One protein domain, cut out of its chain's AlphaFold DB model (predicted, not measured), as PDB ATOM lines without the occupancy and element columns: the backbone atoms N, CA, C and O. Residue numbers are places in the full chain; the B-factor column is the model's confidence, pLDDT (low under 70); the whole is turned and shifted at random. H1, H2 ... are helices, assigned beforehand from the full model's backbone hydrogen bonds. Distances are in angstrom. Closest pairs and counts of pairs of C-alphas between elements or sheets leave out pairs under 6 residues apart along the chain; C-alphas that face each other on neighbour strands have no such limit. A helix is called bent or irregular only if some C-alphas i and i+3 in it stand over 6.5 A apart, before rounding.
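This is residues 3 to 89 of the 90 residues of the protein "Succinate-semialdehyde dehydrogenase (Acetylating)" of uncultured Flavonifractor sp (UniProt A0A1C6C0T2). There is little regular structure here: a body mostly of loops, residues 3 to 65, with a long arm, residues 66 to 89, sticking out and ending near the small helix H4. The 87 printed residues have four named helices, H1 to H4 in chain order, and no named strand; the class is all helix, with 22 residues in named elements. The whole is extended, radius of gyration of the C-alphas 20.1 A, spanning 55 by 34 by 25 A.

Look first at H1, residues 8 to 16, then H2, 29 to 33, H3, 63 to 66, and H4, 84 to 87; each is apart from the others. In H2 the O i to N i+4 pair is within hydrogen-bond range; in H1 2 of 5 are, beside 4 of 6 O i to N i+3 pairs; H3 and H4 are too short for an i+4 pair.

Find C-alpha 8 at (-26.341, 12.250, -29.294); H1 runs 13.3 A from there, neither bent nor irregular, but only just: C-alphas 12 and 15 are 6.2 A apart. H2 measures 5.9 A, H3 5.2 A and H4 5.0 A, ending at C-alpha 87, (-20.793, 41.748, -0.367).

The farthest C-alphas, His 4 and Asp 78, are 55.9 A apart. The three links are long, the printed part has no cut, and no printed residue is under 70 in pLDDT.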
ATOM      1  N   ILE A   3     -30.781  20.404 -36.481       97.75
ATOM      2  CA  ILE A   3     -29.780  19.343 -36.494       97.75
ATOM      3  C   ILE A   3     -30.476  18.069 -36.974       97.75
ATOM      4  O   ILE A   3     -31.460  17.635 -36.377       97.75
ATOM      5  N   HIS A   4     -29.965  17.461 -38.041       97.56
ATOM      6  CA  HIS A   4     -30.398  16.139 -38.490       97.56
ATOM      7  C   HIS A   4     -29.322  15.115 -38.133       97.56
ATOM      8  O   HIS A   4     -28.308  15.001 -38.819       97.56
ATOM      9  N   SER A   5     -29.517  14.413 -37.021       98.19
ATOM     10  CA  SER A   5     -28.617  13.376 -36.511       98.19
ATOM     11  C   SER A   5     -29.393  12.469 -35.559       98.19
ATOM     12  O   SER A   5     -30.285  12.929 -34.855       98.19
ATOM     13  N   ASN A   6     -29.031  11.189 -35.513       98.25
ATOM     14  CA  ASN A   6     -29.511  10.245 -34.495       98.25
ATOM     15  C   ASN A   6     -28.412   9.873 -33.484       98.25
ATOM     16  O   ASN A   6     -28.612   8.994 -32.655       98.25
ATOM     17  N   ASN A   7     -27.243  10.511 -33.578       98.50
ATOM     18  CA  ASN A   7     -26.140  10.353 -32.640       98.50
ATOM     19  C   ASN A   7     -26.137  11.542 -31.662       98.50
ATOM     20  O   ASN A   7     -26.069  12.696 -32.103       98.50
ATOM     21  N   THR A   8     -26.234  11.250 -30.366       98.19
ATOM     22  CA  THR A   8     -26.341  12.250 -29.294       98.19
ATOM     23  C   THR A   8     -25.072  13.075 -29.163       98.19
ATOM     24  O   THR A   8     -25.161  14.294 -29.053       98.19
ATOM     25  N   GLU A   9     -23.897  12.453 -29.282       98.25
ATOM     26  CA  GLU A   9     -22.615  13.154 -29.185       98.25
ATOM     27  C   GLU A   9     -22.489  14.240 -30.265       98.25
ATOM     28  O   GLU A   9     -22.040  15.353 -30.000       98.25
ATOM     29  N   HIS A  10     -22.955  13.959 -31.485       97.50
ATOM     30  CA  HIS A  10     -23.009  14.939 -32.567       97.50
ATOM     31  C   HIS A  10     -24.005  16.067 -32.276       97.50
ATOM     32  O   HIS A  10     -23.713  17.227 -32.562       97.50
ATOM     33  N   ILE A  11     -25.188  15.738 -31.744       98.44
ATOM     34  CA  ILE A  11     -26.229  16.729 -31.428       98.44
ATOM     35  C   ILE A  11     -25.721  17.701 -30.364       98.44
ATOM     36  O   ILE A  11     -25.853  18.911 -30.535       98.44
ATOM     37  N   GLU A  12     -25.116  17.182 -29.298       97.56
ATOM     38  CA  GLU A  12     -24.629  17.968 -28.163       97.56
ATOM     39  C   GLU A  12     -23.347  18.747 -28.483       97.56
ATOM     40  O   GLU A  12     -23.110  19.800 -27.892       97.56
ATOM     41  N   ALA A  13     -22.557  18.309 -29.469       97.88
ATOM     42  CA  ALA A  13     -21.391  19.056 -29.930       97.88
ATOM     43  C   ALA A  13     -21.766  20.379 -30.624       97.88
ATOM     44  O   ALA A  13     -21.066  21.378 -30.458       97.88
ATOM     45  N   VAL A  14     -22.864  20.434 -31.387       97.56
ATOM     46  CA  VAL A  14     -23.217  21.618 -32.198       97.56
ATOM     47  C   VAL A  14     -23.435  22.891 -31.358       97.56
ATOM     48  O   VAL A  14     -22.857  23.922 -31.718       97.56
ATOM     49  N   PRO A  15     -24.193  22.873 -30.241       95.56
ATOM     50  CA  PRO A  15     -24.352  24.042 -29.372       95.56
ATOM     51  C   PRO A  15     -23.047  24.597 -28.793       95.56
ATOM     52  O   PRO A  15     -23.013  25.760 -28.406       95.56
ATOM     53  N   THR A  16     -21.970  23.803 -28.748       96.56
ATOM     54  CA  THR A  16     -20.665  24.257 -28.231       96.56
ATOM     55  C   THR A  16     -19.885  25.125 -29.223       96.56
ATOM     56  O   THR A  16     -18.959  25.827 -28.822       96.56
ATOM     57  N   VAL A  17     -20.251  25.096 -30.511       96.38
ATOM     58  CA  VAL A  17     -19.514  25.775 -31.595       96.38
ATOM     59  C   VAL A  17     -20.373  26.700 -32.457       96.38
ATOM     60  O   VAL A  17     -19.835  27.538 -33.177       96.38
ATOM     61  N   VAL A  18     -21.702  26.574 -32.407       95.75
ATOM     62  CA  VAL A  18     -22.631  27.433 -33.152       95.75
ATOM     63  C   VAL A  18     -23.535  28.154 -32.176       95.75
ATOM     64  O   VAL A  18     -24.310  27.510 -31.488       95.75
ATOM     65  N   ASN A  19     -23.527  29.483 -32.201       94.94
ATOM     66  CA  ASN A  19     -24.336  30.311 -31.312       94.94
ATOM     67  C   ASN A  19     -25.698  30.641 -31.940       94.94
ATOM     68  O   ASN A  19     -25.805  31.533 -32.781       94.94
ATOM     69  N   VAL A  20     -26.757  29.940 -31.531       95.50
ATOM     70  CA  VAL A  20     -28.148  30.280 -31.877       95.50
ATOM     71  C   VAL A  20     -29.060  30.093 -30.672       95.50
ATOM     72  O   VAL A  20     -28.768  29.325 -29.765       95.50
ATOM     73  N   SER A  21     -30.212  30.755 -30.670       95.88
ATOM     74  CA  SER A  21     -31.106  30.730 -29.509       95.88
ATOM     75  C   SER A  21     -31.901  29.434 -29.337       95.88
ATOM     76  O   SER A  21     -32.456  29.210 -28.269       95.88
ATOM     77  N   ARG A  22     -32.025  28.608 -30.387       95.38
ATOM     78  CA  ARG A  22     -32.736  27.319 -30.331       95.38
ATOM     79  C   ARG A  22     -32.310  26.347 -31.430       95.38
ATOM     80  O   ARG A  22     -32.039  26.747 -32.573       95.38
ATOM     81  N   TYR A  23     -32.340  25.064 -31.083       96.50
ATOM     82  CA  TYR A  23     -32.026  23.934 -31.953       96.50
ATOM     83  C   TYR A  23     -33.228  22.993 -31.978       96.50
ATOM     84  O   TYR A  23     -33.734  22.618 -30.927       96.50
ATOM     85  N   ALA A  24     -33.679  22.617 -33.168       96.94
ATOM     86  CA  ALA A  24     -34.636  21.533 -33.346       96.94
ATOM     87  C   ALA A  24     -33.884  20.305 -33.870       96.94
ATOM     88  O   ALA A  24     -33.041  20.435 -34.758       96.94
ATOM     89  N   VAL A  25     -34.167  19.126 -33.325       97.50
ATOM     90  CA  VAL A  25     -33.488  17.878 -33.698       97.50
ATOM     91  C   VAL A  25     -34.450  17.020 -34.503       97.50
ATOM     92  O   VAL A  25     -35.539  16.719 -34.031       97.50
ATOM     93  N   ASN A  26     -34.054  16.632 -35.715       97.31
ATOM     94  CA  ASN A  26     -34.844  15.788 -36.620       97.31
ATOM     95  C   ASN A  26     -36.263  16.320 -36.907       97.31
ATOM     96  O   ASN A  26     -37.204  15.548 -37.062       97.31
ATOM     97  N   GLN A  27     -36.407  17.642 -37.014       97.38
ATOM     98  CA  GLN A  27     -37.677  18.324 -37.289       97.38
ATOM     99  C   GLN A  27     -37.552  19.289 -38.478       97.38
ATOM    100  O   GLN A  27     -36.453  19.669 -38.872       97.38
ATOM    101  N   VAL A  28     -38.676  19.712 -39.060       94.94
ATOM    102  CA  VAL A  28     -38.694  20.679 -40.174       94.94
ATOM    103  C   VAL A  28     -38.391  22.102 -39.690       94.94
ATOM    104  O   VAL A  28     -39.006  22.575 -38.747       94.94
ATOM    105  N   GLY A  29     -37.488  22.828 -40.351       92.75
ATOM    106  CA  GLY A  29     -36.959  24.103 -39.836       92.75
ATOM    107  C   GLY A  29     -37.984  25.172 -39.467       92.75
ATOM    108  O   GLY A  29     -38.126  25.487 -38.290       92.75
ATOM    109  N   GLY A  30     -38.675  25.757 -40.446       92.50
ATOM    110  CA  GLY A  30     -39.556  26.906 -40.194       92.50
ATOM    111  C   GLY A  30     -40.614  26.625 -39.123       92.50
ATOM    112  O   GLY A  30     -40.649  27.296 -38.094       92.50
ATOM    113  N   THR A  31     -41.433  25.593 -39.341       94.06
ATOM    114  CA  THR A  31     -42.540  25.247 -38.440       94.06
ATOM    115  C   THR A  31     -42.057  24.782 -37.070       94.06
ATOM    116  O   THR A  31     -42.620  25.206 -36.066       94.06
ATOM    117  N   ALA A  32     -41.006  23.957 -36.993       96.56
ATOM    118  CA  ALA A  32     -40.525  23.474 -35.703       96.56
ATOM    119  C   ALA A  32     -39.939  24.605 -34.859       96.56
ATOM    120  O   ALA A  32     -40.313  24.768 -33.702       96.56
ATOM    121  N   LEU A  33     -39.068  25.439 -35.428       97.12
ATOM    122  CA  LEU A  33     -38.455  26.542 -34.679       97.12
ATOM    123  C   LEU A  33     -39.493  27.584 -34.233       97.12
ATOM    124  O   LEU A  33     -39.301  28.241 -33.210       97.12
ATOM    125  N   GLY A  34     -40.601  27.691 -34.971       96.44
ATOM    126  CA  GLY A  34     -41.770  28.494 -34.619       96.44
ATOM    127  C   GLY A  34     -42.686  27.894 -33.550       96.44
ATOM    128  O   GLY A  34     -43.661  28.544 -33.203       96.44
ATOM    129  N   GLY A  35     -42.403  26.708 -33.006       96.50
ATOM    130  CA  GLY A  35     -43.266  26.041 -32.023       96.50
ATOM    131  C   GLY A  35     -44.332  25.161 -32.653       96.50
ATOM    132  O   GLY A  35     -45.528  25.433 -32.554       96.50
ATOM    133  N   ALA A  36     -43.882  24.088 -33.308       95.56
ATOM    134  CA  ALA A  36     -44.761  23.019 -33.758       95.56
ATOM    135  C   ALA A  36     -45.435  22.319 -32.561       95.56
ATOM    136  O   ALA A  36     -44.913  22.309 -31.445       95.56
ATOM    137  N   MET A  37     -46.599  21.704 -32.798       94.31
ATOM    138  CA  MET A  37     -47.414  21.086 -31.737       94.31
ATOM    139  C   MET A  37     -46.717  19.927 -31.000       94.31
ATOM    140  O   MET A  37     -47.189  19.498 -29.952       94.31
ATOM    141  N   ASP A  38     -45.617  19.414 -31.544       95.06
ATOM    142  CA  ASP A  38     -44.901  18.222 -31.100       95.06
ATOM    143  C   ASP A  38     -43.530  18.513 -30.462       95.06
ATOM    144  O   ASP A  38     -42.793  17.572 -30.171       95.06
ATOM    145  N   ASN A  39     -43.158  19.783 -30.232       95.06
ATOM    146  CA  ASN A  39     -41.806  20.118 -29.754       95.06
ATOM    147  C   ASN A  39     -41.714  21.040 -28.530       95.06
ATOM    148  O   ASN A  39     -40.611  21.323 -28.066       95.06
ATOM    149  N   GLY A  40     -42.851  21.482 -27.989       94.88
ATOM    150  CA  GLY A  40     -42.913  22.198 -26.712       94.88
ATOM    151  C   GLY A  40     -42.383  23.636 -26.726       94.88
ATOM    152  O   GLY A  40     -42.381  24.277 -25.676       94.88
ATOM    153  N   LEU A  41     -41.961  24.175 -27.874       97.06
ATOM    154  CA  LEU A  41     -41.654  25.601 -27.996       97.06
ATOM    155  C   LEU A  41     -42.958  26.409 -28.080       97.06
ATOM    156  O   LEU A  41     -43.925  25.987 -28.714       97.06
ATOM    157  N   ASN A  42     -42.975  27.605 -27.485       97.25
ATOM    158  CA  ASN A  42     -44.133  28.500 -27.571       97.25
ATOM    159  C   ASN A  42     -44.439  28.851 -29.046       97.25
ATOM    160  O   ASN A  42     -43.537  29.328 -29.741       97.25
ATOM    161  N   PRO A  43     -45.673  28.664 -29.545       96.25
ATOM    162  CA  PRO A  43     -45.992  28.910 -30.947       96.25
ATOM    163  C   PRO A  43     -45.926  30.405 -31.287       96.25
ATOM    164  O   PRO A  43     -46.598  31.225 -30.661       96.25
ATOM    165  N   THR A  44     -45.116  30.774 -32.284       96.12
ATOM    166  CA  THR A  44     -44.928  32.161 -32.733       96.12
ATOM    167  C   THR A  44     -44.241  32.242 -34.099       96.12
ATOM    168  O   THR A  44     -43.507  31.344 -34.508       96.12
ATOM    169  N   THR A  45     -44.406  33.371 -34.788       95.94
ATOM    170  CA  THR A  45     -43.634  33.727 -35.995       95.94
ATOM    171  C   THR A  45     -42.552  34.775 -35.720       95.94
ATOM    172  O   THR A  45     -41.852  35.189 -36.639       95.94
ATOM    173  N   THR A  46     -42.386  35.209 -34.463       96.50
ATOM    174  CA  THR A  46     -41.351  36.168 -34.042       96.50
ATOM    175  C   THR A  46     -40.361  35.495 -33.093       96.50
ATOM    176  O   THR A  46     -40.696  35.132 -31.964       96.50
ATOM    177  N   LEU A  47     -39.126  35.309 -33.562       97.19
ATOM    178  CA  LEU A  47     -38.095  34.524 -32.882       97.19
ATOM    179  C   LEU A  47     -36.972  35.441 -32.389       97.19
ATOM    180  O   LEU A  47     -36.287  36.056 -33.200       97.19
ATOM    181  N   GLY A  48     -36.775  35.521 -31.071       96.81
ATOM    182  CA  GLY A  48     -35.677  36.296 -30.495       96.81
ATOM    183  C   GLY A  48     -34.317  35.623 -30.685       96.81
ATOM    184  O   GLY A  48     -34.130  34.484 -30.270       96.81
ATOM    185  N   CYS A  49     -33.349  36.329 -31.261       96.56
ATOM    186  CA  CYS A  49     -31.998  35.813 -31.515       96.56
ATOM    187  C   CYS A  49     -31.019  36.009 -30.338       96.56
ATOM    188  O   CYS A  49     -29.821  35.751 -30.476       96.56
ATOM    189  N   GLY A  50     -31.508  36.462 -29.177       96.50
ATOM    190  CA  GLY A  50     -30.684  36.801 -28.018       96.50
ATOM    191  C   GLY A  50     -29.685  37.928 -28.295       96.50
ATOM    192  O   GLY A  50     -29.747  38.618 -29.317       96.50
ATOM    193  N   THR A  51     -28.725  38.097 -27.388       96.25
ATOM    194  CA  THR A  51     -27.697  39.146 -27.484       96.25
ATOM    195  C   THR A  51     -26.799  38.979 -28.710       96.25
ATOM    196  O   THR A  51     -26.382  39.974 -29.294       96.25
ATOM    197  N   TRP A  52     -26.584  37.745 -29.177       95.19
ATOM    198  CA  TRP A  52     -25.852  37.461 -30.418       95.19
ATOM    199  C   TRP A  52     -26.502  38.074 -31.665       95.19
ATOM    200  O   TRP A  52     -25.799  38.425 -32.607       95.19
ATOM    201  N   GLY A  53     -27.830  38.218 -31.670       95.12
ATOM    202  CA  GLY A  53     -28.592  38.854 -32.746       95.12
ATOM    203  C   GLY A  53     -29.130  40.240 -32.395       95.12
ATOM    204  O   GLY A  53     -30.074  40.689 -33.038       95.12
ATOM    205  N   ASN A  54     -28.580  40.902 -31.371       96.88
ATOM    206  CA  ASN A  54     -29.031  42.213 -30.892       96.88
ATOM    207  C   ASN A  54     -30.530  42.244 -30.514       96.88
ATOM    208  O   ASN A  54     -31.274  43.150 -30.893       96.88
ATOM    209  N   ASN A  55     -31.017  41.209 -29.823       97.12
ATOM    210  CA  ASN A  55     -32.392  41.110 -29.325       97.12
ATOM    211  C   ASN A  55     -32.408  41.017 -27.795       97.12
ATOM    212  O   ASN A  55     -31.514  40.427 -27.192       97.12
ATOM    213  N   ALA A  56     -33.466  41.545 -27.172       96.69
ATOM    214  CA  ALA A  56     -33.643  41.508 -25.717       96.69
ATOM    215  C   ALA A  56     -34.009  40.114 -25.169       96.69
ATOM    216  O   ALA A  56     -33.870  39.874 -23.975       96.69
ATOM    217  N   ILE A  57     -34.478  39.205 -26.030       97.44
ATOM    218  CA  ILE A  57     -34.892  37.847 -25.661       97.44
ATOM    219  C   ILE A  57     -34.270  36.813 -26.602       97.44
ATOM    220  O   ILE A  57     -34.049  37.082 -27.786       97.44
ATOM    221  N   SER A  58     -34.025  35.612 -26.081       96.94
ATOM    222  CA  SER A  58     -33.615  34.420 -26.839       96.94
ATOM    223  C   SER A  58     -34.757  33.410 -27.001       96.94
ATOM    224  O   SER A  58     -34.531  32.280 -27.427       96.94
ATOM    225  N   GLU A  59     -35.985  33.800 -26.666       97.19
ATOM    226  CA  GLU A  59     -37.165  32.935 -26.620       97.19
ATOM    227  C   GLU A  59     -38.019  33.027 -27.897       97.19
ATOM    228  O   GLU A  59     -37.831  33.887 -28.770       97.19
ATOM    229  N   ASN A  60     -38.966  32.101 -28.043       97.50
ATOM    230  CA  ASN A  60     -40.130  32.310 -28.901       97.50
ATOM    231  C   ASN A  60     -40.970  33.421 -28.248       97.50
ATOM    232  O   ASN A  60     -41.386  33.260 -27.099       97.50
ATOM    233  N   LEU A  61     -41.198  34.543 -28.951       97.50
ATOM    234  CA  LEU A  61     -42.012  35.632 -28.411       97.50
ATOM    235  C   LEU A  61     -43.378  35.082 -27.995       97.50
ATOM    236  O   LEU A  61     -44.091  34.471 -28.789       97.50
ATOM    237  N   TRP A  62     -43.724  35.341 -26.743       97.38
ATOM    238  CA  TRP A  62     -44.901  34.815 -26.065       97.38
ATOM    239  C   TRP A  62     -45.672  35.923 -25.356       97.38
ATOM    240  O   TRP A  62     -45.094  36.971 -25.066       97.38
ATOM    241  N   PHE A  63     -46.950  35.697 -25.041       96.56
ATOM    242  CA  PHE A  63     -47.821  36.734 -24.472       96.56
ATOM    243  C   PHE A  63     -47.268  37.350 -23.176       96.56
ATOM    244  O   PHE A  63     -47.488  38.527 -22.914       96.56
ATOM    245  N   THR A  64     -46.490  36.594 -22.398       96.06
ATOM    246  CA  THR A  64     -45.827  37.073 -21.176       96.06
ATOM    247  C   THR A  64     -44.852  38.222 -21.422       96.06
ATOM    248  O   THR A  64     -44.710  39.080 -20.560       96.06
ATOM    249  N   HIS A  65     -44.238  38.298 -22.604       97.25
ATOM    250  CA  HIS A  65     -43.352  39.399 -22.993       97.25
ATOM    251  C   HIS A  65     -44.111  40.692 -23.313       97.25
ATOM    252  O   HIS A  65     -43.509  41.759 -23.393       97.25
ATOM    253  N   LEU A  66     -45.426  40.599 -23.527       97.56
ATOM    254  CA  LEU A  66     -46.307  41.722 -23.852       97.56
ATOM    255  C   LEU A  66     -47.108  42.198 -22.632       97.56
ATOM    256  O   LEU A  66     -47.969  43.067 -22.757       97.56
ATOM    257  N   MET A  67     -46.848  41.623 -21.456       97.81
ATOM    258  CA  MET A  67     -47.544  41.953 -20.220       97.81
ATOM    259  C   MET A  67     -46.583  42.526 -19.189       97.81
ATOM    260  O   MET A  67     -45.554  41.937 -18.866       97.81
ATOM    261  N   ASN A  68     -46.983  43.646 -18.596       97.81
ATOM    262  CA  ASN A  68     -46.312  44.173 -17.419       97.81
ATOM    263  C   ASN A  68     -46.790  43.430 -16.166       97.81
ATOM    264  O   ASN A  68     -47.981  43.161 -16.010       97.81
ATOM    265  N   VAL A  69     -45.865  43.152 -15.243       97.00
ATOM    266  CA  VAL A  69     -46.171  42.576 -13.925       97.00
ATOM    267  C   VAL A  69     -45.828  43.594 -12.842       97.00
ATOM    268  O   VAL A  69     -44.659  43.780 -12.499       97.00
ATOM    269  N   SER A  70     -46.857  44.233 -12.283       97.62
ATOM    270  CA  SER A  70     -46.723  45.090 -11.102       97.62
ATOM    271  C   SER A  70     -46.485  44.235  -9.859       97.62
ATOM    272  O   SER A  70     -47.222  43.283  -9.608       97.62
ATOM    273  N   ARG A  71     -45.465  44.572  -9.064       97.62
ATOM    274  CA  ARG A  71     -45.140  43.881  -7.807       97.62
ATOM    275  C   ARG A  71     -45.205  44.870  -6.653       97.62
ATOM    276  O   ARG A  71     -44.626  45.948  -6.739       97.62
ATOM    277  N   ILE A  72     -45.892  44.491  -5.580       97.62
ATOM    278  CA  ILE A  72     -45.903  45.239  -4.320       97.62
ATOM    279  C   ILE A  72     -44.861  44.591  -3.412       97.62
ATOM    280  O   ILE A  72     -44.951  43.400  -3.126       97.62
ATOM    281  N   SER A  73     -43.865  45.370  -2.992       96.94
ATOM    282  CA  SER A  73     -42.805  44.908  -2.096       96.94
ATOM    283  C   SER A  73     -43.021  45.484  -0.703       96.94
ATOM    284  O   SER A  73     -43.010  46.703  -0.522       96.94
ATOM    285  N   TYR A  74     -43.235  44.610   0.278       96.94
ATOM    286  CA  TYR A  74     -43.307  44.988   1.685       96.94
ATOM    287  C   TYR A  74     -41.922  44.882   2.318       96.94
ATOM    288  O   TYR A  74     -41.166  43.957   2.021       96.94
ATOM    289  N   LYS A  75     -41.600  45.811   3.224       95.88
ATOM    290  CA  LYS A  75     -40.375  45.714   4.020       95.88
ATOM    291  C   LYS A  75     -40.446  44.444   4.868       95.88
ATOM    292  O   LYS A  75     -41.384  44.286   5.646       95.88
ATOM    293  N   VAL A  76     -39.456  43.569   4.726       95.75
ATOM    294  CA  VAL A  76     -39.305  42.401   5.596       95.75
ATOM    295  C   VAL A  76     -38.682  42.878   6.915       95.75
ATOM    296  O   VAL A  76     -37.593  43.462   6.877       95.75
ATOM    297  N   PRO A  77     -39.363  42.717   8.066       94.69
ATOM    298  CA  PRO A  77     -38.800  43.075   9.365       94.69
ATOM    299  C   PRO A  77     -37.532  42.271   9.642       94.69
ATOM    300  O   PRO A  77     -37.473  41.091   9.306       94.69
ATOM    301  N   ASP A  78     -36.531  42.930  10.226       94.31
ATOM    302  CA  ASP A  78     -35.275  42.306  10.663       94.31
ATOM    303  C   ASP A  78     -34.533  41.526   9.562       94.31
ATOM    304  O   ASP A  78     -33.758  40.609   9.834       94.31
ATOM    305  N   MET A  79     -34.752  41.900   8.295       95.12
ATOM    306  CA  MET A  79     -33.992  41.363   7.175       95.12
ATOM    307  C   MET A  79     -32.526  41.754   7.333       95.12
ATOM    308  O   MET A  79     -32.192  42.939   7.374       95.12
ATOM    309  N   TYR A  80     -31.663  40.745   7.398       94.75
ATOM    310  CA  TYR A  80     -30.225  40.943   7.349       94.75
ATOM    311  C   TYR A  80     -29.845  41.591   6.012       94.75
ATOM    312  O   TYR A  80     -30.163  41.068   4.941       94.75
ATOM    313  N   ILE A  81     -29.196  42.750   6.100       94.62
ATOM    314  CA  ILE A  81     -28.623  43.465   4.966       94.62
ATOM    315  C   ILE A  81     -27.111  43.276   5.086       94.62
ATOM    316  O   ILE A  81     -26.552  43.757   6.075       94.62
ATOM    317  N   PRO A  82     -26.465  42.570   4.143       95.31
ATOM    318  CA  PRO A  82     -25.022  42.394   4.187       95.31
ATOM    319  C   PRO A  82     -24.329  43.755   4.075       95.31
ATOM    320  O   PRO A  82     -24.789  44.649   3.361       95.31
ATOM    321  N   THR A  83     -23.240  43.918   4.814       96.50
ATOM    322  CA  THR A  83     -22.337  45.067   4.715       96.50
ATOM    323  C   THR A  83     -21.565  45.026   3.400       96.50
ATOM    324  O   THR A  83     -21.420  43.969   2.789       96.50
ATOM    325  N   ASP A  84     -21.026  46.167   2.965       96.06
ATOM    326  CA  ASP A  84     -20.212  46.227   1.746       96.06
ATOM    327  C   ASP A  84     -19.033  45.238   1.807       96.06
ATOM    328  O   ASP A  84     -18.767  44.535   0.839       96.06
ATOM    329  N   GLU A  85     -18.366  45.117   2.959       96.06
ATOM    330  CA  GLU A  85     -17.271  44.158   3.165       96.06
ATOM    331  C   GLU A  85     -17.724  42.701   2.973       96.06
ATOM    332  O   GLU A  85     -16.998  41.912   2.377       96.06
ATOM    333  N   GLU A  86     -18.934  42.347   3.418       95.50
ATOM    334  CA  GLU A  86     -19.513  41.011   3.211       95.50
ATOM    335  C   GLU A  86     -19.948  40.781   1.757       95.50
ATOM    336  O   GLU A  86     -19.860  39.657   1.266       95.50
ATOM    337  N   ILE A  87     -20.408  41.824   1.054       95.94
ATOM    338  CA  ILE A  87     -20.793  41.748  -0.367       95.94
ATOM    339  C   ILE A  87     -19.563  41.545  -1.259       95.94
ATOM    340  O   ILE A  87     -19.649  40.828  -2.256       95.94
ATOM    341  N   TRP A  88     -18.442  42.188  -0.923       94.81
ATOM    342  CA  TRP A  88     -17.220  42.208  -1.735       94.81
ATOM    343  C   TRP A  88     -16.114  41.279  -1.217       94.81
ATOM    344  O   TRP A  88     -14.970  41.417  -1.649       94.81
ATOM    345  N   ALA A  89     -16.420  40.361  -0.297       90.69
ATOM    346  CA  ALA A  89     -15.466  39.348   0.141       90.69
ATOM    347  C   ALA A  89     -15.136  38.375  -1.012       90.69
ATOM    348  O   ALA A  89     -16.043  37.938  -1.723       90.69
TER     349      ALA A  89